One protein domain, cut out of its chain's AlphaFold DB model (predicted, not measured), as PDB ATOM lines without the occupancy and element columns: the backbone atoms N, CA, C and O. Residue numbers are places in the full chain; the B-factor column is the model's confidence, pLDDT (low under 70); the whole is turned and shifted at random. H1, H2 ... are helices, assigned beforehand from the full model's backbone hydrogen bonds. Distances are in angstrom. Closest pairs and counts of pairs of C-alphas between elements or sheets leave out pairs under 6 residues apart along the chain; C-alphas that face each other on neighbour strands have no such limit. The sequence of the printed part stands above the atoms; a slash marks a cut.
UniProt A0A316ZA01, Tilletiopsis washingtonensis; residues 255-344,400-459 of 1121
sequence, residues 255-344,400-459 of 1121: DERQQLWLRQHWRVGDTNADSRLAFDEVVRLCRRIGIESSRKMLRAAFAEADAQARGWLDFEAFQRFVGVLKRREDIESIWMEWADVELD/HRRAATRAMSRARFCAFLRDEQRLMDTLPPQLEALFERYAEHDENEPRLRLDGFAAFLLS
ATOM      1  N   ASP A 255     204.795 309.587 281.842       50.00
ATOM      2  CA  ASP A 255     205.415 308.348 282.306       50.00
ATOM      3  C   ASP A 255     206.331 308.549 283.524       50.00
ATOM      4  O   ASP A 255     206.231 307.808 284.501       50.00
ATOM      5  N   GLU A 256     207.088 309.652 283.578       45.56
ATOM      6  CA  GLU A 256     207.825 310.056 284.786       45.56
ATOM      7  C   GLU A 256     206.883 310.237 285.995       45.56
ATOM      8  O   GLU A 256     207.175 309.786 287.104       45.56
ATOM      9  N   ARG A 257     205.698 310.829 285.789       49.97
ATOM     10  CA  ARG A 257     204.698 311.051 286.854       49.97
ATOM     11  C   ARG A 257     204.048 309.742 287.303       49.97
ATOM     12  O   ARG A 257     203.811 309.559 288.498       49.97
ATOM     13  N   GLN A 258     203.797 308.826 286.370       54.62
ATOM     14  CA  GLN A 258     203.310 307.479 286.650       54.62
ATOM     15  C   GLN A 258     204.355 306.672 287.433       54.62
ATOM     16  O   GLN A 258     204.015 306.079 288.458       54.62
ATOM     17  N   GLN A 259     205.629 306.710 287.035       55.97
ATOM     18  CA  GLN A 259     206.728 306.053 287.749       55.97
ATOM     19  C   GLN A 259     206.962 306.653 289.145       55.97
ATOM     20  O   GLN A 259     207.148 305.905 290.107       55.97
ATOM     21  N   LEU A 260     206.888 307.982 289.297       52.81
ATOM     22  CA  LEU A 260     206.945 308.651 290.603       52.81
ATOM     23  C   LEU A 260     205.787 308.215 291.513       52.81
ATOM     24  O   LEU A 260     206.027 307.875 292.674       52.81
ATOM     25  N   TRP A 261     204.553 308.147 290.995       62.91
ATOM     26  CA  TRP A 261     203.414 307.632 291.762       62.91
ATOM     27  C   TRP A 261     203.596 306.168 292.164       62.91
ATOM     28  O   TRP A 261     203.381 305.833 293.333       62.91
ATOM     29  N   LEU A 262     204.014 305.315 291.220       65.31
ATOM     30  CA  LEU A 262     204.268 303.891 291.445       65.31
ATOM     31  C   LEU A 262     205.290 303.717 292.571       65.31
ATOM     32  O   LEU A 262     204.995 303.048 293.559       65.31
ATOM     33  N   ARG A 263     206.451 304.384 292.484       65.62
ATOM     34  CA  ARG A 263     207.506 304.346 293.517       65.62
ATOM     35  C   ARG A 263     207.027 304.887 294.865       65.62
ATOM     36  O   ARG A 263     207.422 304.366 295.908       65.62
ATOM     37  N   GLN A 264     206.169 305.907 294.869       63.50
ATOM     38  CA  GLN A 264     205.566 306.444 296.088       63.50
ATOM     39  C   GLN A 264     204.596 305.453 296.745       63.50
ATOM     40  O   GLN A 264     204.651 305.275 297.959       63.50
ATOM     41  N   HIS A 265     203.713 304.814 295.976       66.44
ATOM     42  CA  HIS A 265     202.653 303.962 296.527       66.44
ATOM     43  C   HIS A 265     203.150 302.561 296.864       66.44
ATOM     44  O   HIS A 265     202.705 301.994 297.859       66.44
ATOM     45  N   TRP A 266     204.158 302.085 296.135       69.31
ATOM     46  CA  TRP A 266     205.027 300.982 296.527       69.31
ATOM     47  C   TRP A 266     205.576 301.169 297.950       69.31
ATOM     48  O   TRP A 266     205.191 300.443 298.861       69.31
ATOM     49  N   ARG A 267     206.357 302.240 298.173       66.88
ATOM     50  CA  ARG A 267     206.967 302.596 299.474       66.88
ATOM     51  C   ARG A 267     205.977 302.897 300.607       66.88
ATOM     52  O   ARG A 267     206.398 303.098 301.740       66.88
ATOM     53  N   VAL A 268     204.688 303.026 300.300       63.75
ATOM     54  CA  VAL A 268     203.608 303.266 301.272       63.75
ATOM     55  C   VAL A 268     202.796 301.989 301.523       63.75
ATOM     56  O   VAL A 268     202.156 301.859 302.570       63.75
ATOM     57  N   GLY A 269     202.800 301.038 300.584       62.16
ATOM     58  CA  GLY A 269     202.303 299.677 300.784       62.16
ATOM     59  C   GLY A 269     203.266 298.815 301.600       62.16
ATOM     60  O   GLY A 269     202.791 298.050 302.434       62.16
ATOM     61  N   ASP A 270     204.571 298.981 301.367       74.44
ATOM     62  CA  ASP A 270     205.674 298.302 302.054       74.44
ATOM     63  C   ASP A 270     205.695 298.775 303.516       74.44
ATOM     64  O   ASP A 270     206.133 299.887 303.827       74.44
ATOM     65  N   THR A 271     205.093 297.978 304.404       70.62
ATOM     66  CA  THR A 271     204.869 298.361 305.810       70.62
ATOM     67  C   THR A 271     205.922 297.822 306.770       70.62
ATOM     68  O   THR A 271     205.933 298.229 307.934       70.62
ATOM     69  N   ASN A 272     206.812 296.947 306.303       77.06
ATOM     70  CA  ASN A 272     207.945 296.412 307.063       77.06
ATOM     71  C   ASN A 272     209.315 296.933 306.566       77.06
ATOM     72  O   ASN A 272     210.318 296.691 307.238       77.06
ATOM     73  N   ALA A 273     209.342 297.685 305.459       74.12
ATOM     74  CA  ALA A 273     210.527 298.190 304.761       74.12
ATOM     75  C   ALA A 273     211.448 297.091 304.187       74.12
ATOM     76  O   ALA A 273     212.648 297.324 304.013       74.12
ATOM     77  N   ASP A 274     210.913 295.902 303.874       83.38
ATOM     78  CA  ASP A 274     211.691 294.791 303.299       83.38
ATOM     79  C   ASP A 274     211.893 294.889 301.771       83.38
ATOM     80  O   ASP A 274     212.584 294.051 301.177       83.38
ATOM     81  N   SER A 275     211.363 295.955 301.150       83.31
ATOM     82  CA  SER A 275     211.369 296.208 299.703       83.31
ATOM     83  C   SER A 275     210.595 295.170 298.888       83.31
ATOM     84  O   SER A 275     210.978 294.846 297.757       83.31
ATOM     85  N   ARG A 276     209.490 294.664 299.445       87.88
ATOM     86  CA  ARG A 276     208.531 293.748 298.812       87.88
ATOM     87  C   ARG A 276     207.100 294.200 299.138       87.88
ATOM     88  O   ARG A 276     206.880 295.160 299.869       87.88
ATOM     89  N   LEU A 277     206.107 293.506 298.578       85.12
ATOM     90  CA  LEU A 277     204.727 293.551 299.068       85.12
ATOM     91  C   LEU A 277     204.172 292.136 299.208       85.12
ATOM     92  O   LEU A 277     203.972 291.436 298.208       85.12
ATOM     93  N   ALA A 278     203.848 291.742 300.437       89.50
ATOM     94  CA  ALA A 278     203.052 290.549 300.695       89.50
ATOM     95  C   ALA A 278     201.593 290.751 300.240       89.50
ATOM     96  O   ALA A 278     201.086 291.873 300.167       89.50
ATOM     97  N   PHE A 279     200.864 289.659 299.987       88.56
ATOM     98  CA  PHE A 279     199.478 289.729 299.499       88.56
ATOM     99  C   PHE A 279     198.559 290.638 300.341       88.56
ATOM    100  O   PHE A 279     197.804 291.441 299.794       88.56
ATOM    101  N   ASP A 280     198.639 290.568 301.671       81.62
ATOM    102  CA  ASP A 280     197.800 291.398 302.544       81.62
ATOM    103  C   ASP A 280     198.278 292.855 302.671       81.62
ATOM    104  O   ASP A 280     197.502 293.709 303.103       81.62
ATOM    105  N   GLU A 281     199.508 293.181 302.261       80.12
ATOM    106  CA  GLU A 281     199.943 294.570 302.036       80.12
ATOM    107  C   GLU A 281     199.348 295.118 300.745       80.12
ATOM    108  O   GLU A 281     198.806 296.222 300.749       80.12
ATOM    109  N   VAL A 282     199.335 294.318 299.675       82.12
ATOM    110  CA  VAL A 282     198.665 294.671 298.416       82.12
ATOM    111  C   VAL A 282     197.163 294.892 298.629       82.12
ATOM    112  O   VAL A 282     196.625 295.897 298.171       82.12
ATOM    113  N   VAL A 283     196.479 294.035 299.398       76.62
ATOM    114  CA  VAL A 283     195.058 294.238 299.755       76.62
ATOM    115  C   VAL A 283     194.857 295.529 300.560       76.62
ATOM    116  O   VAL A 283     193.923 296.285 300.278       76.62
ATOM    117  N   ARG A 284     195.735 295.827 301.531       68.75
ATOM    118  CA  ARG A 284     195.699 297.092 302.290       68.75
ATOM    119  C   ARG A 284     195.961 298.309 301.398       68.75
ATOM    120  O   ARG A 284     195.279 299.319 301.554       68.75
ATOM    121  N   LEU A 285     196.890 298.214 300.448       70.62
ATOM    122  CA  LEU A 285     197.218 299.277 299.497       70.62
ATOM    123  C   LEU A 285     196.062 299.544 298.522       70.62
ATOM    124  O   LEU A 285     195.670 300.697 298.362       70.62
ATOM    125  N   CYS A 286     195.455 298.499 297.950       72.06
ATOM    126  CA  CYS A 286     194.266 298.610 297.100       72.06
ATOM    127  C   CYS A 286     193.094 299.273 297.842       72.06
ATOM    128  O   CYS A 286     192.517 300.238 297.339       72.06
ATOM    129  N   ARG A 287     192.801 298.834 299.077       66.56
ATOM    130  CA  ARG A 287     191.796 299.478 299.947       66.56
ATOM    131  C   ARG A 287     192.138 300.950 300.226       66.56
ATOM    132  O   ARG A 287     191.262 301.805 300.129       66.56
ATOM    133  N   ARG A 288     193.408 301.271 300.512       60.28
ATOM    134  CA  ARG A 288     193.892 302.644 300.769       60.28
ATOM    135  C   ARG A 288     193.681 303.587 299.579       60.28
ATOM    136  O   ARG A 288     193.343 304.748 299.797       60.28
ATOM    137  N   ILE A 289     193.870 303.112 298.345       58.34
ATOM    138  CA  ILE A 289     193.705 303.931 297.126       58.34
ATOM    139  C   ILE A 289     192.286 303.877 296.526       58.34
ATOM    140  O   ILE A 289     192.017 304.565 295.541       58.34
ATOM    141  N   GLY A 290     191.357 303.135 297.143       57.41
ATOM    142  CA  GLY A 290     189.940 303.087 296.756       57.41
ATOM    143  C   GLY A 290     189.600 302.081 295.650       57.41
ATOM    144  O   GLY A 290     188.713 302.345 294.841       57.41
ATOM    145  N   ILE A 291     190.313 300.952 295.586       67.44
ATOM    146  CA  ILE A 291     190.024 299.843 294.664       67.44
ATOM    147  C   ILE A 291     189.037 298.876 295.328       67.44
ATOM    148  O   ILE A 291     189.411 298.013 296.126       67.44
ATOM    149  N   GLU A 292     187.761 299.036 294.981       67.44
ATOM    150  CA  GLU A 292     186.630 298.228 295.454       67.44
ATOM    151  C   GLU A 292     186.581 296.854 294.747       67.44
ATOM    152  O   GLU A 292     185.732 296.592 293.890       67.44
ATOM    153  N   SER A 293     187.519 295.966 295.087       74.81
ATOM    154  CA  SER A 293     187.618 294.605 294.533       74.81
ATOM    155  C   SER A 293     187.758 293.543 295.623       74.81
ATOM    156  O   SER A 293     188.497 293.715 296.594       74.81
ATOM    157  N   SER A 294     187.095 292.398 295.441       80.06
ATOM    158  CA  SER A 294     187.204 291.262 296.364       80.06
ATOM    159  C   SER A 294     188.640 290.745 296.542       80.06
ATOM    160  O   SER A 294     189.435 290.698 295.598       80.06
ATOM    161  N   ARG A 295     188.943 290.217 297.741       79.88
ATOM    162  CA  ARG A 295     190.209 289.510 298.039       79.88
ATOM    163  C   ARG A 295     190.496 288.383 297.030       79.88
ATOM    164  O   ARG A 295     191.657 288.130 296.728       79.88
ATOM    165  N   LYS A 296     189.459 287.743 296.467       83.12
ATOM    166  CA  LYS A 296     189.583 286.722 295.410       83.12
ATOM    167  C   LYS A 296     190.126 287.305 294.099       83.12
ATOM    168  O   LYS A 296     191.046 286.725 293.530       83.12
ATOM    169  N   MET A 297     189.587 288.433 293.632       81.00
ATOM    170  CA  MET A 297     190.072 289.092 292.412       81.00
ATOM    171  C   MET A 297     191.476 289.665 292.595       81.00
ATOM    172  O   MET A 297     192.340 289.425 291.754       81.00
ATOM    173  N   LEU A 298     191.735 290.331 293.725       85.00
ATOM    174  CA  LEU A 298     193.071 290.839 294.043       85.00
ATOM    175  C   LEU A 298     194.106 289.706 294.112       85.00
ATOM    176  O   LEU A 298     195.230 289.894 293.660       85.00
ATOM    177  N   ARG A 299     193.737 288.512 294.604       88.19
ATOM    178  CA  ARG A 299     194.628 287.337 294.627       88.19
ATOM    179  C   ARG A 299     194.911 286.768 293.237       88.19
ATOM    180  O   ARG A 299     196.026 286.319 293.004       88.19
ATOM    181  N   ALA A 300     193.947 286.817 292.318       86.31
ATOM    182  CA  ALA A 300     194.177 286.429 290.926       86.31
ATOM    183  C   ALA A 300     195.137 287.404 290.221       86.31
ATOM    184  O   ALA A 300     196.115 286.963 289.626       86.31
ATOM    185  N   ALA A 301     194.919 288.717 290.361       86.12
ATOM    186  CA  ALA A 301     195.816 289.734 289.805       86.12
ATOM    187  C   ALA A 301     197.226 289.680 290.428       86.12
ATOM    188  O   ALA A 301     198.221 289.827 289.726       86.12
ATOM    189  N   PHE A 302     197.320 289.411 291.736       89.06
ATOM    190  CA  PHE A 302     198.591 289.199 292.434       89.06
ATOM    191  C   PHE A 302     199.339 287.975 291.893       89.06
ATOM    192  O   PHE A 302     200.537 288.063 291.662       89.06
ATOM    193  N   ALA A 303     198.648 286.857 291.649       89.00
ATOM    194  CA  ALA A 303     199.260 285.647 291.098       89.00
ATOM    195  C   ALA A 303     199.668 285.787 289.617       89.00
ATOM    196  O   ALA A 303     200.652 285.186 289.207       89.00
ATOM    197  N   GLU A 304     198.958 286.595 288.818       88.62
ATOM    198  CA  GLU A 304     199.383 286.934 287.447       88.62
ATOM    199  C   GLU A 304     200.634 287.838 287.446       88.62
ATOM    200  O   GLU A 304     201.482 287.739 286.561       88.62
ATOM    201  N   ALA A 305     200.780 288.692 288.462       88.19
ATOM    202  CA  ALA A 305     201.950 289.544 288.648       88.19
ATOM    203  C   ALA A 305     203.160 288.804 289.256       88.19
ATOM    204  O   ALA A 305     204.301 289.025 288.844       88.19
ATOM    205  N   ASP A 306     202.943 287.896 290.203       90.31
ATOM    206  CA  ASP A 306     203.979 287.051 290.803       90.31
ATOM    207  C   ASP A 306     204.261 285.817 289.928       90.31
ATOM    208  O   ASP A 306     204.033 284.674 290.316       90.31
ATOM    209  N   ALA A 307     204.785 286.062 288.723       82.12
ATOM    210  CA  ALA A 307     205.103 285.037 287.721       82.12
ATOM    211  C   ALA A 307     206.137 283.982 288.185       82.12
ATOM    212  O   ALA A 307     206.333 282.974 287.510       82.12
ATOM    213  N   GLN A 308     206.797 284.206 289.327       86.25
ATOM    214  CA  GLN A 308     207.731 283.275 289.973       86.25
ATOM    215  C   GLN A 308     207.120 282.581 291.214       86.25
ATOM    216  O   GLN A 308     207.817 281.824 291.886       86.25
ATOM    217  N   ALA A 309     205.840 282.830 291.523       86.88
ATOM    218  CA  ALA A 309     205.084 282.272 292.652       86.88
ATOM    219  C   ALA A 309     205.782 282.405 294.025       86.88
ATOM    220  O   ALA A 309     205.712 281.513 294.874       86.88
ATOM    221  N   ARG A 310     206.460 283.534 294.252       89.94
ATOM    222  CA  ARG A 310     207.283 283.819 295.440       89.94
ATOM    223  C   ARG A 310     206.464 284.130 296.697       89.94
ATOM    224  O   ARG A 310     207.006 284.101 297.802       89.94
ATOM    225  N   GLY A 311     205.182 284.461 296.540       89.12
ATOM    226  CA  GLY A 311     204.282 284.925 297.601       89.12
ATOM    227  C   GLY A 311     204.392 286.426 297.901       89.12
ATOM    228  O   GLY A 311     203.708 286.920 298.802       89.12
ATOM    229  N   TRP A 312     205.228 287.152 297.154       89.44
ATOM    230  CA  TRP A 312     205.487 288.584 297.299       89.44
ATOM    231  C   TRP A 312     205.822 289.225 295.947       89.44
ATOM    232  O   TRP A 312     206.488 288.633 295.093       89.44
ATOM    233  N   LEU A 313     205.376 290.466 295.768       89.38
ATOM    234  CA  LEU A 313     205.818 291.317 294.664       89.38
ATOM    235  C   LEU A 313     207.127 292.014 295.057       89.38
ATOM    236  O   LEU A 313     207.344 292.279 296.236       89.38
ATOM    237  N   ASP A 314     207.963 292.337 294.076       89.31
ATOM    238  CA  ASP A 314     208.954 293.423 294.116       89.31
ATOM    239  C   ASP A 314     208.392 294.628 293.335       89.31
ATOM    240  O   ASP A 314     207.258 294.583 292.849       89.31
ATOM    241  N   PHE A 315     209.156 295.720 293.215       82.81
ATOM    242  CA  PHE A 315     208.674 296.924 292.529       82.81
ATOM    243  C   PHE A 315     208.255 296.642 291.076       82.81
ATOM    244  O   PHE A 315     207.215 297.125 290.637       82.81
ATOM    245  N   GLU A 316     209.012 295.814 290.353       84.00
ATOM    246  CA  GLU A 316     208.726 295.447 288.963       84.00
ATOM    247  C   GLU A 316     207.460 294.577 288.854       84.00
ATOM    248  O   GLU A 316     206.549 294.886 288.080       84.00
ATOM    249  N   ALA A 317     207.325 293.548 289.696       84.69
ATOM    250  CA  ALA A 317     206.099 292.762 289.780       84.69
ATOM    251  C   ALA A 317     204.899 293.618 290.232       84.69
ATOM    252  O   ALA A 317     203.774 293.355 289.814       84.69
ATOM    253  N   PHE A 318     205.103 294.686 291.007       83.19
ATOM    254  CA  PHE A 318     204.051 295.652 291.334       83.19
ATOM    255  C   PHE A 318     203.683 296.580 290.173       83.19
ATOM    256  O   PHE A 318     202.498 296.863 289.989       83.19
ATOM    257  N   GLN A 319     204.637 296.993 289.333       79.44
ATOM    258  CA  GLN A 319     204.316 297.654 288.061       79.44
ATOM    259  C   GLN A 319     203.444 296.733 287.192       79.44
ATOM    260  O   GLN A 319     202.401 297.165 286.698       79.44
ATOM    261  N   ARG A 320     203.796 295.441 287.101       81.06
ATOM    262  CA  ARG A 320     202.994 294.427 286.395       81.06
ATOM    263  C   ARG A 320     201.616 294.212 287.047       81.06
ATOM    264  O   ARG A 320     200.618 294.184 286.334       81.06
ATOM    265  N   PHE A 321     201.517 294.183 288.377       84.38
ATOM    266  CA  PHE A 321     200.244 294.117 289.120       84.38
ATOM    267  C   PHE A 321     199.327 295.319 288.852       84.38
ATOM    268  O   PHE A 321     198.136 295.143 288.593       84.38
ATOM    269  N   VAL A 322     199.866 296.543 288.869       77.81
ATOM    270  CA  VAL A 322     199.100 297.752 288.532       77.81
ATOM    271  C   VAL A 322     198.673 297.729 287.059       77.81
ATOM    272  O   VAL A 322     197.550 298.130 286.764       77.81
ATOM    273  N   GLY A 323     199.500 297.192 286.156       75.31
ATOM    274  CA  GLY A 323     199.118 296.915 284.767       75.31
ATOM    275  C   GLY A 323     197.919 295.965 284.659       75.31
ATOM    276  O   GLY A 323     196.923 296.306 284.023       75.31
ATOM    277  N   VAL A 324     197.954 294.821 285.353       79.38
ATOM    278  CA  VAL A 324     196.840 293.849 285.396       79.38
ATOM    279  C   VAL A 324     195.562 294.471 285.975       79.38
ATOM    280  O   VAL A 324     194.478 294.223 285.452       79.38
ATOM    281  N   LEU A 325     195.659 295.326 287.002       77.94
ATOM    282  CA  LEU A 325     194.500 296.056 287.539       77.94
ATOM    283  C   LEU A 325     193.957 297.130 286.582       77.94
ATOM    284  O   LEU A 325     192.745 297.343 286.541       77.94
ATOM    285  N   LYS A 326     194.824 297.813 285.826       71.44
ATOM    286  CA  LYS A 326     194.428 298.819 284.826       71.44
ATOM    287  C   LYS A 326     193.864 298.206 283.536       71.44
ATOM    288  O   LYS A 326     193.207 298.927 282.786       71.44
ATOM    289  N   ARG A 327     194.110 296.916 283.267       78.75
ATOM    290  CA  ARG A 327     193.756 296.249 282.004       78.75
ATOM    291  C   ARG A 327     192.259 296.370 281.682       78.75
ATOM    292  O   ARG A 327     191.399 295.950 282.456       78.75
ATOM    293  N   ARG A 328     191.951 296.915 280.501       84.88
ATOM    294  CA  ARG A 328     190.588 297.075 279.968       84.88
ATOM    295  C   ARG A 328     190.269 295.945 278.989       84.88
ATOM    296  O   ARG A 328     190.169 296.174 277.787       84.88
ATOM    297  N   GLU A 329     190.060 294.731 279.504       86.44
ATOM    298  CA  GLU A 329     189.641 293.558 278.703       86.44
ATOM    299  C   GLU A 329     188.354 293.818 277.886       86.44
ATOM    300  O   GLU A 329     188.068 293.154 276.887       86.44
ATOM    301  N   ASP A 330     187.536 294.776 278.326       88.12
ATOM    302  CA  ASP A 330     186.350 295.272 277.632       88.12
ATOM    303  C   ASP A 330     186.674 296.132 276.404       88.12
ATOM    304  O   ASP A 330     185.952 296.036 275.415       88.12
ATOM    305  N   ILE A 331     187.765 296.904 276.425       91.00
ATOM    306  CA  ILE A 331     188.265 297.641 275.252       91.00
ATOM    307  C   ILE A 331     189.105 296.718 274.360       91.00
ATOM    308  O   ILE A 331     188.888 296.701 273.153       91.00
ATOM    309  N   GLU A 332     189.987 295.891 274.930       90.06
ATOM    310  CA  GLU A 332     190.807 294.907 274.195       90.06
ATOM    311  C   GLU A 332     189.952 293.955 273.350       90.06
ATOM    312  O   GLU A 332     190.287 293.636 272.212       90.06
ATOM    313  N   SER A 333     188.799 293.541 273.875       88.44
ATOM    314  CA  SER A 333     187.845 292.699 273.151       88.44
ATOM    315  C   SER A 333     187.227 293.375 271.924       88.44
ATOM    316  O   SER A 333     186.880 292.669 270.983       88.44
ATOM    317  N   ILE A 334     187.061 294.702 271.935       91.12
ATOM    318  CA  ILE A 334     186.558 295.485 270.790       91.12
ATOM    319  C   ILE A 334     187.722 295.775 269.835       91.12
ATOM    320  O   ILE A 334     187.592 295.661 268.620       91.12
ATOM    321  N   TRP A 335     188.893 296.088 270.391       91.94
ATOM    322  CA  TRP A 335     190.132 296.261 269.644       91.94
ATOM    323  C   TRP A 335     190.460 295.034 268.792       91.94
ATOM    324  O   TRP A 335     190.757 295.181 267.614       91.94
ATOM    325  N   MET A 336     190.323 293.821 269.332       90.25
ATOM    326  CA  MET A 336     190.594 292.591 268.581       90.25
ATOM    327  C   MET A 336     189.603 292.322 267.434       90.25
ATOM    328  O   MET A 336     189.998 291.699 266.450       90.25
ATOM    329  N   GLU A 337     188.361 292.812 267.526       89.25
ATOM    330  CA  GLU A 337     187.349 292.764 266.454       89.25
ATOM    331  C   GLU A 337     187.651 293.781 265.334       89.25
ATOM    332  O   GLU A 337     187.411 293.521 264.150       89.25
ATOM    333  N   TRP A 338     188.193 294.947 265.696       90.75
ATOM    334  CA  TRP A 338     188.368 296.063 264.768       90.75
ATOM    335  C   TRP A 338     189.781 296.227 264.211       90.75
ATOM    336  O   TRP A 338     189.882 296.615 263.055       90.75
ATOM    337  N   ALA A 339     190.846 295.898 264.938       91.19
ATOM    338  CA  ALA A 339     192.215 295.923 264.425       91.19
ATOM    339  C   ALA A 339     192.389 294.948 263.245       91.19
ATOM    340  O   ALA A 339     191.902 293.813 263.276       91.19
ATOM    341  N   ASP A 340     193.087 295.400 262.207       90.94
ATOM    342  CA  ASP A 340     193.257 294.729 260.911       90.94
ATOM    343  C   ASP A 340     194.726 294.509 260.517       90.94
ATOM    344  O   ASP A 340     194.993 293.767 259.576       90.94
ATOM    345  N   VAL A 341     195.672 295.101 261.252       86.00
ATOM    346  CA  VAL A 341     197.114 295.020 260.989       86.00
ATOM    347  C   VAL A 341     197.807 294.263 262.124       86.00
ATOM    348  O   VAL A 341     197.555 294.532 263.298       86.00
ATOM    349  N   GLU A 342     198.695 293.332 261.785       85.00
ATOM    350  CA  GLU A 342     199.611 292.689 262.738       85.00
ATOM    351  C   GLU A 342     200.963 293.420 262.733       85.00
ATOM    352  O   GLU A 342     201.350 294.024 261.730       85.00
ATOM    353  N   LEU A 343     201.650 293.426 263.876       80.69
ATOM    354  CA  LEU A 343     202.953 294.066 264.056       80.69
ATOM    355  C   LEU A 343     204.007 292.990 264.332       80.69
ATOM    356  O   LEU A 343     203.859 292.216 265.278       80.69
ATOM    357  N   ASP A 344     205.073 292.963 263.531       69.38
ATOM    358  CA  ASP A 344     206.199 292.051 263.738       69.38
ATOM    359  C   ASP A 344     206.898 292.342 265.077       69.38
ATOM    360  O   ASP A 344     207.257 293.483 265.367       69.38
ATOM    361  N   HIS A 400     196.182 289.815 276.085       68.06
ATOM    362  CA  HIS A 400     196.734 291.164 276.191       68.06
ATOM    363  C   HIS A 400     197.967 291.369 275.292       68.06
ATOM    364  O   HIS A 400     198.025 292.356 274.561       68.06
ATOM    365  N   ARG A 401     198.914 290.415 275.253       68.88
ATOM    366  CA  ARG A 401     200.058 290.471 274.316       68.88
ATOM    367  C   ARG A 401     199.579 290.525 272.862       68.88
ATOM    368  O   ARG A 401     200.022 291.390 272.117       68.88
ATOM    369  N   ARG A 402     198.609 289.683 272.486       71.12
ATOM    370  CA  ARG A 402     197.995 289.674 271.140       71.12
ATOM    371  C   ARG A 402     197.232 290.956 270.796       71.12
ATOM    372  O   ARG A 402     197.079 291.258 269.617       71.12
ATOM    373  N   ALA A 403     196.734 291.695 271.788       72.19
ATOM    374  CA  ALA A 403     196.131 293.009 271.573       72.19
ATOM    375  C   ALA A 403     197.196 294.092 271.318       72.19
ATOM    376  O   ALA A 403     196.967 294.984 270.502       72.19
ATOM    377  N   ALA A 404     198.359 293.990 271.972       74.88
ATOM    378  CA  ALA A 404     199.487 294.905 271.793       74.88
ATOM    379  C   ALA A 404     200.249 294.690 270.468       74.88
ATOM    380  O   ALA A 404     200.683 295.661 269.855       74.88
ATOM    381  N   THR A 405     200.359 293.453 269.968       82.25
ATOM    382  CA  THR A 405     201.007 293.130 268.673       82.25
ATOM    383  C   THR A 405     200.125 293.423 267.447       82.25
ATOM    384  O   THR A 405     200.288 292.802 266.394       82.25
ATOM    385  N   ARG A 406     199.140 294.323 267.564       87.44
ATOM    386  CA  ARG A 406     198.193 294.666 266.489       87.44
ATOM    387  C   ARG A 406     197.953 296.170 266.420       87.44
ATOM    388  O   ARG A 406     198.039 296.874 267.423       87.44
ATOM    389  N   ALA A 407     197.618 296.642 265.227       89.06
ATOM    390  CA  ALA A 407     197.279 298.026 264.921       89.06
ATOM    391  C   ALA A 407     195.980 298.104 264.103       89.06
ATOM    392  O   ALA A 407     195.528 297.114 263.520       89.06
ATOM    393  N   MET A 408     195.385 299.296 264.044       92.38
ATOM    394  CA  MET A 408     194.239 299.582 263.180       92.38
ATOM    395  C   MET A 408     194.633 300.591 262.095       92.38
ATOM    396  O   MET A 408     195.179 301.659 262.393       92.38
ATOM    397  N   SER A 409     194.356 300.254 260.836       91.19
ATOM    398  CA  SER A 409     194.620 301.116 259.682       91.19
ATOM    399  C   SER A 409     193.681 302.328 259.639       91.19
ATOM    400  O   SER A 409     192.566 302.302 260.178       91.19
ATOM    401  N   ARG A 410     194.087 303.390 258.924       90.12
ATOM    402  CA  ARG A 410     193.238 304.574 258.677       90.12
ATOM    403  C   ARG A 410     191.890 304.179 258.069       90.12
ATOM    404  O   ARG A 410     190.848 304.656 258.510       90.12
ATOM    405  N   ALA A 411     191.897 303.266 257.096       89.00
ATOM    406  CA  ALA A 411     190.683 302.786 256.437       89.00
ATOM    407  C   ALA A 411     189.732 302.076 257.417       89.00
ATOM    408  O   ALA A 411     188.524 302.330 257.403       89.00
ATOM    409  N   ARG A 412     190.274 301.228 258.296       90.62
ATOM    410  CA  ARG A 412     189.506 300.439 259.264       90.62
ATOM    411  C   ARG A 412     188.977 301.273 260.431       90.62
ATOM    412  O   ARG A 412     187.834 301.065 260.836       90.62
ATOM    413  N   PHE A 413     189.722 302.278 260.896       90.69
ATOM    414  CA  PHE A 413     189.210 303.245 261.874       90.69
ATOM    415  C   PHE A 413     188.121 304.144 261.272       90.69
ATOM    416  O   PHE A 413     187.066 304.330 261.880       90.69
ATOM    417  N   CYS A 414     188.296 304.626 260.037       88.69
ATOM    418  CA  CYS A 414     187.242 305.356 259.326       88.69
ATOM    419  C   CYS A 414     185.980 304.500 259.098       88.69
ATOM    420  O   CYS A 414     184.874 305.042 259.133       88.69
ATOM    421  N   ALA A 415     186.118 303.180 258.918       87.81
ATOM    422  CA  ALA A 415     184.988 302.248 258.910       87.81
ATOM    423  C   ALA A 415     184.337 302.122 260.301       87.81
ATOM    424  O   ALA A 415     183.128 302.270 260.410       87.81
ATOM    425  N   PHE A 416     185.103 301.968 261.387       90.75
ATOM    426  CA  PHE A 416     184.561 301.956 262.758       90.75
ATOM    427  C   PHE A 416     183.736 303.218 263.081       90.75
ATOM    428  O   PHE A 416     182.605 303.134 263.567       90.75
ATOM    429  N   LEU A 417     184.263 304.404 262.760       89.00
ATOM    430  CA  LEU A 417     183.574 305.676 263.004       89.00
ATOM    431  C   LEU A 417     182.283 305.840 262.175       89.00
ATOM    432  O   LEU A 417     181.307 306.431 262.652       89.00
ATOM    433  N   ARG A 418     182.262 305.306 260.949       84.38
ATOM    434  CA  ARG A 418     181.110 305.358 260.036       84.38
ATOM    435  C   ARG A 418     180.065 304.292 260.363       84.38
ATOM    436  O   ARG A 418     178.894 304.616 260.539       84.38
ATOM    437  N   ASP A 419     180.496 303.043 260.459       83.94
ATOM    438  CA  ASP A 419     179.651 301.854 260.344       83.94
ATOM    439  C   ASP A 419     179.248 301.285 261.710       83.94
ATOM    440  O   ASP A 419     178.203 300.646 261.810       83.94
ATOM    441  N   GLU A 420     180.012 301.569 262.775       88.44
ATOM    442  CA  GLU A 420     179.662 301.259 264.169       88.44
ATOM    443  C   GLU A 420     179.171 302.521 264.894       88.44
ATOM    444  O   GLU A 420     177.984 302.618 265.232       88.44
ATOM    445  N   GLN A 421     180.037 303.533 265.038       87.00
ATOM    446  CA  GLN A 421     179.744 304.748 265.816       87.00
ATOM    447  C   GLN A 421     178.711 305.688 265.158       87.00
ATOM    448  O   GLN A 421     178.208 306.588 265.837       87.00
ATOM    449  N   ARG A 422     178.407 305.496 263.860       79.00
ATOM    450  CA  ARG A 422     177.497 306.313 263.026       79.00
ATOM    451  C   ARG A 422     177.674 307.823 263.232       79.00
ATOM    452  O   ARG A 422     176.708 308.555 263.442       79.00
ATOM    453  N   LEU A 423     178.912 308.304 263.103       71.62
ATOM    454  CA  LEU A 423     179.219 309.738 263.015       71.62
ATOM    455  C   LEU A 423     178.839 310.279 261.619       71.62
ATOM    456  O   LEU A 423     179.685 310.653 260.818       71.62
ATOM    457  N   MET A 424     177.546 310.260 261.288       50.88
ATOM    458  CA  MET A 424     177.059 310.451 259.911       50.88
ATOM    459  C   MET A 424     177.295 311.851 259.329       50.88
ATOM    460  O   MET A 424     177.393 311.988 258.113       50.88
ATOM    461  N   ASP A 425     177.456 312.872 260.173       50.31
ATOM    462  CA  ASP A 425     177.685 314.257 259.739       50.31
ATOM    463  C   ASP A 425     179.164 314.570 259.416       50.31
ATOM    464  O   ASP A 425     179.491 315.677 258.975       50.31
ATOM    465  N   THR A 426     180.095 313.633 259.645       55.34
ATOM    466  CA  THR A 426     181.521 313.851 259.353       55.34
ATOM    467  C   THR A 426     181.865 313.462 257.918       55.34
ATOM    468  O   THR A 426     181.962 312.281 257.585       55.34
ATOM    469  N   LEU A 427     182.124 314.470 257.077       62.09
ATOM    470  CA  LEU A 427     182.769 314.296 255.767       62.09
ATOM    471  C   LEU A 427     184.096 313.516 255.912       62.09
ATOM    472  O   LEU A 427     184.751 313.671 256.944       62.09
ATOM    473  N   PRO A 428     184.562 312.761 254.893       73.50
ATOM    474  CA  PRO A 428     185.774 311.940 255.003       73.50
ATOM    475  C   PRO A 428     187.015 312.653 255.584       73.50
ATOM    476  O   PRO A 428     187.606 312.088 256.503       73.50
ATOM    477  N   PRO A 429     187.341 313.917 255.230       76.19
ATOM    478  CA  PRO A 429     188.476 314.625 255.836       76.19
ATOM    479  C   PRO A 429     188.342 314.885 257.347       76.19
ATOM    480  O   PRO A 429     189.338 315.098 258.030       76.19
ATOM    481  N   GLN A 430     187.121 314.877 257.900       74.62
ATOM    482  CA  GLN A 430     186.897 314.973 259.349       74.62
ATOM    483  C   GLN A 430     187.131 313.631 260.058       74.62
ATOM    484  O   GLN A 430     187.583 313.635 261.198       74.62
ATOM    485  N   LEU A 431     186.855 312.500 259.394       80.25
ATOM    486  CA  LEU A 431     187.201 311.163 259.894       80.25
ATOM    487  C   LEU A 431     188.723 310.954 259.874       80.25
ATOM    488  O   LEU A 431     189.302 310.485 260.851       80.25
ATOM    489  N   GLU A 432     189.380 311.390 258.801       80.62
ATOM    490  CA  GLU A 432     190.841 311.379 258.675       80.62
ATOM    491  C   GLU A 432     191.491 312.266 259.750       80.62
ATOM    492  O   GLU A 432     192.345 311.797 260.494       80.62
ATOM    493  N   ALA A 433     190.998 313.494 259.961       84.88
ATOM    494  CA  ALA A 433     191.471 314.384 261.033       84.88
ATOM    495  C   ALA A 433     191.155 313.909 262.474       84.88
ATOM    496  O   ALA A 433     191.618 314.527 263.442       84.88
ATOM    497  N   LEU A 434     190.363 312.841 262.640       85.25
ATOM    498  CA  LEU A 434     190.266 312.094 263.898       85.25
ATOM    499  C   LEU A 434     191.332 310.996 263.965       85.25
ATOM    500  O   LEU A 434     191.975 310.871 265.002       85.25
ATOM    501  N   PHE A 435     191.579 310.257 262.878       88.31
ATOM    502  CA  PHE A 435     192.677 309.285 262.829       88.31
ATOM    503  C   PHE A 435     194.029 309.946 263.125       88.31
ATOM    504  O   PHE A 435     194.686 309.539 264.076       88.31
ATOM    505  N   GLU A 436     194.398 311.027 262.425       87.88
ATOM    506  CA  GLU A 436     195.701 311.702 262.615       87.88
ATOM    507  C   GLU A 436     195.926 312.246 264.044       87.88
ATOM    508  O   GLU A 436     197.061 312.550 264.408       87.88
ATOM    509  N   ARG A 437     194.858 312.390 264.846       86.62
ATOM    510  CA  ARG A 437     194.895 312.876 266.239       86.62
ATOM    511  C   ARG A 437     195.154 311.770 267.263       86.62
ATOM    512  O   ARG A 437     195.680 312.062 268.333       86.62
ATOM    513  N   TYR A 438     194.721 310.545 266.968       88.19
ATOM    514  CA  TYR A 438     194.795 309.401 267.884       88.19
ATOM    515  C   TYR A 438     195.772 308.316 267.410       88.19
ATOM    516  O   TYR A 438     196.166 307.476 268.213       88.19
ATOM    517  N   ALA A 439     196.165 308.331 266.135       87.69
ATOM    518  CA  ALA A 439     197.213 307.484 265.587       87.69
ATOM    519  C   ALA A 439     198.609 307.936 266.033       87.69
ATOM    520  O   ALA A 439     198.872 309.122 266.241       87.69
ATOM    521  N   GLU A 440     199.513 306.969 266.132       81.62
ATOM    522  CA  GLU A 440     200.936 307.202 266.337       81.62
ATOM    523  C   GLU A 440     201.623 307.331 264.972       81.62
ATOM    524  O   GLU A 440     201.312 306.602 264.025       81.62
ATOM    525  N   HIS A 441     202.534 308.298 264.870       74.12
ATOM    526  CA  HIS A 441     203.249 308.633 263.640       74.12
ATOM    527  C   HIS A 441     204.640 308.002 263.687       74.12
ATOM    528  O   HIS A 441     205.550 308.537 264.312       74.12
ATOM    529  N   ASP A 442     204.760 306.840 263.052       64.00
ATOM    530  CA  ASP A 442     206.009 306.098 262.848       64.00
ATOM    531  C   ASP A 442     206.538 306.371 261.421       64.00
ATOM    532  O   ASP A 442     205.756 306.740 260.540       64.00
ATOM    533  N   GLU A 443     207.838 306.199 261.160       58.84
ATOM    534  CA  GLU A 443     208.507 306.753 259.960       58.84
ATOM    535  C   GLU A 443     207.983 306.212 258.613       58.84
ATOM    536  O   GLU A 443     208.219 306.823 257.570       58.84
ATOM    537  N   ASN A 444     207.262 305.083 258.616       64.31
ATOM    538  CA  ASN A 444     206.781 304.413 257.402       64.31
ATOM    539  C   ASN A 444     205.270 304.568 257.134       64.31
ATOM    540  O   ASN A 444     204.869 304.669 255.975       64.31
ATOM    541  N   GLU A 445     204.416 304.569 258.165       76.88
ATOM    542  CA  GLU A 445     202.956 304.716 258.024       76.88
ATOM    543  C   GLU A 445     202.305 305.073 259.379       76.88
ATOM    544  O   GLU A 445     202.559 304.374 260.364       76.88
ATOM    545  N   PRO A 446     201.424 306.094 259.465       82.81
ATOM    546  CA  PRO A 446     200.716 306.412 260.703       82.81
ATOM    547  C   PRO A 446     199.671 305.338 261.027       82.81
ATOM    548  O   PRO A 446     198.847 304.969 260.181       82.81
ATOM    549  N   ARG A 447     199.687 304.832 262.263       86.38
ATOM    550  CA  ARG A 447     198.882 303.676 262.694       86.38
ATOM    551  C   ARG A 447     198.244 303.923 264.055       86.38
ATOM    552  O   ARG A 447     198.888 304.402 264.983       86.38
ATOM    553  N   LEU A 448     196.970 303.566 264.197       89.69
ATOM    554  CA  LEU A 448     196.309 303.583 265.499       89.69
ATOM    555  C   LEU A 448     196.769 302.360 266.304       89.69
ATOM    556  O   LEU A 448     196.776 301.249 265.770       89.69
ATOM    557  N   ARG A 449     197.121 302.558 267.580       90.25
ATOM    558  CA  ARG A 449     197.358 301.490 268.571       90.25
ATOM    559  C   ARG A 449     196.241 301.480 269.628       90.25
ATOM    560  O   ARG A 449     195.401 302.384 269.667       90.25
ATOM    561  N   LEU A 450     196.230 300.453 270.484       86.12
ATOM    562  CA  LEU A 450     195.198 300.227 271.508       86.12
ATOM    563  C   LEU A 450     194.967 301.452 272.411       86.12
ATOM    564  O   LEU A 450     193.816 301.809 272.667       86.12
ATOM    565  N   ASP A 451     196.034 302.126 272.849       82.31
ATOM    566  CA  ASP A 451     195.930 303.287 273.740       82.31
ATOM    567  C   ASP A 451     195.344 304.519 273.035       82.31
ATOM    568  O   ASP A 451     194.505 305.215 273.610       82.31
ATOM    569  N   GLY A 452     195.684 304.747 271.762       84.56
ATOM    570  CA  GLY A 452     195.043 305.772 270.932       84.56
ATOM    571  C   GLY A 452     193.542 305.515 270.741       84.56
ATOM    572  O   GLY A 452     192.725 306.433 270.837       84.56
ATOM    573  N   PHE A 453     193.151 304.251 270.555       90.38
ATOM    574  CA  PHE A 453     191.747 303.839 270.457       90.38
ATOM    575  C   PHE A 453     190.993 303.987 271.790       90.38
ATOM    576  O   PHE A 453     189.868 304.497 271.815       90.38
ATOM    577  N   ALA A 454     191.616 303.618 272.913       85.19
ATOM    578  CA  ALA A 454     191.065 303.831 274.251       85.19
ATOM    579  C   ALA A 454     190.911 305.331 274.573       85.19
ATOM    580  O   ALA A 454     189.867 305.749 275.084       85.19
ATOM    581  N   ALA A 455     191.902 306.149 274.203       79.62
ATOM    582  CA  ALA A 455     191.855 307.602 274.329       79.62
ATOM    583  C   ALA A 455     190.729 308.210 273.479       79.62
ATOM    584  O   ALA A 455     189.969 309.029 273.998       79.62
ATOM    585  N   PHE A 456     190.542 307.764 272.229       87.62
ATOM    586  CA  PHE A 456     189.387 308.155 271.416       87.62
ATOM    587  C   PHE A 456     188.063 307.799 272.110       87.62
ATOM    588  O   PHE A 456     187.195 308.665 272.243       87.62
ATOM    589  N   LEU A 457     187.903 306.568 272.614       85.75
ATOM    590  CA  LEU A 457     186.663 306.116 273.267       85.75
ATOM    591  C   LEU A 457     186.312 306.882 274.558       85.75
ATOM    592  O   LEU A 457     185.142 306.885 274.960       85.75
ATOM    593  N   LEU A 458     187.302 307.512 275.196       77.62
ATOM    594  CA  LEU A 458     187.166 308.388 276.370       77.62
ATOM    595  C   LEU A 458     187.095 309.888 276.011       77.62
ATOM    596  O   LEU A 458     186.849 310.717 276.889       77.62
ATOM    597  N   SER A 459     187.325 310.253 274.748       77.00
ATOM    598  CA  SER A 459     187.436 311.643 274.297       77.00
ATOM    599  C   SER A 459     186.092 312.362 274.144       77.00
ATOM    600  O   SER A 459     185.028 311.755 274.015       77.00
TER     601      SER A 459
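AT A GLANCE: This is residues 255 to 344 and 400 to 459 of the 1121 residues of a protein of Tilletiopsis washingtonensis (UniProt A0A316ZA01). Two lobes of crossed helices sit end to end, joined by a thin bridge at residues 327 and 328. In the first lobe H1, H2, H3 and H4 make a ring of contacts, each helix meeting the next; in the second H5, H7, H8 and H9 make another, with the short H6 packed on H5. The printed part has 150 residues with nine named helices, H1 to H9 in order, and no named strand; the class is all helix. The whole is loose, with a radius of gyration of the C-alphas of 19.3 A, and elongated, spanning 59 by 32 by 26 A.

HOW THE PARTS SIT: H1, residues 255 to 269, touches H2, residues 279 to 289, with its residues 265 to 269 alone, at a steep tilt of 60 degrees, opposite ways; their closest C-alphas, of Gly 269 and Leu 285, are 5.3 A apart. H2 touches H3, residues 295 to 305, closest at the C-alphas of Val 283 and Leu 298, 6.9 A. H3 touches H4, residues 315 to 326, at a steep tilt of 55 degrees, opposite ways, closest at the C-alphas of Ala 305 and Phe 321, 4.9 A. H4 also touches H1, about perpendicular at 74 degrees, closest at the C-alphas of Phe 315 and Trp 266, 6.8 A. Residues 277 to 278 pair with residues 312 to 313, antiparallel. H5, residues 329 to 338, is apart from H4. H5 is the hub: it touches H6, residues 400 to 404, closest at the C-alphas of Glu 332 and Ala 403, 6.2 A; it only just touches H7, residues 410 to 420, with 3 pairs of C-alphas within 8 A, closest at Trp 338 and Arg 412, 7.1 A; and it touches H9, residues 450 to 458, closest at the C-alphas of Trp 335 and Leu 450, 6.7 A. H8, residues 428 to 438, touches H7, closest at the C-alphas of Leu 431 and Cys 414, 5.8 A, and H9, closest at the C-alphas of Tyr 438 and Gly 452, 4.7 A. Every O i to N i+4 pair is within hydrogen-bond range in H1, H2, H3, H4, H6, H7 and H9; in H5 4 of 6 are, in H8 6 of 7.

IN THESE COORDINATES: H1 begins at C-alpha 255, (205.415, 308.348, 282.306), and is 20.6 A long. H4 is 16.3 A, H8 15.9 A and H2 15.5 A long. H5 begins at C-alpha 329, (189.641, 293.558, 278.703), and H9 ends at C-alpha 458, (187.166, 308.388, 276.370).

THE WHOLE: The two C-alphas farthest apart, of Asn 272 and Leu 427, are 59.9 A apart. Residues 345 to 399 are not printed; C-alphas 344 and 400 are 15.7 A apart across this cut. Of the links printed whole, H8 to H9 is long, with 11 residues. The mean pLDDT of the printed part is 79.1; 32 residues are under 70, among them residues 255 to 269 and 287 to 292.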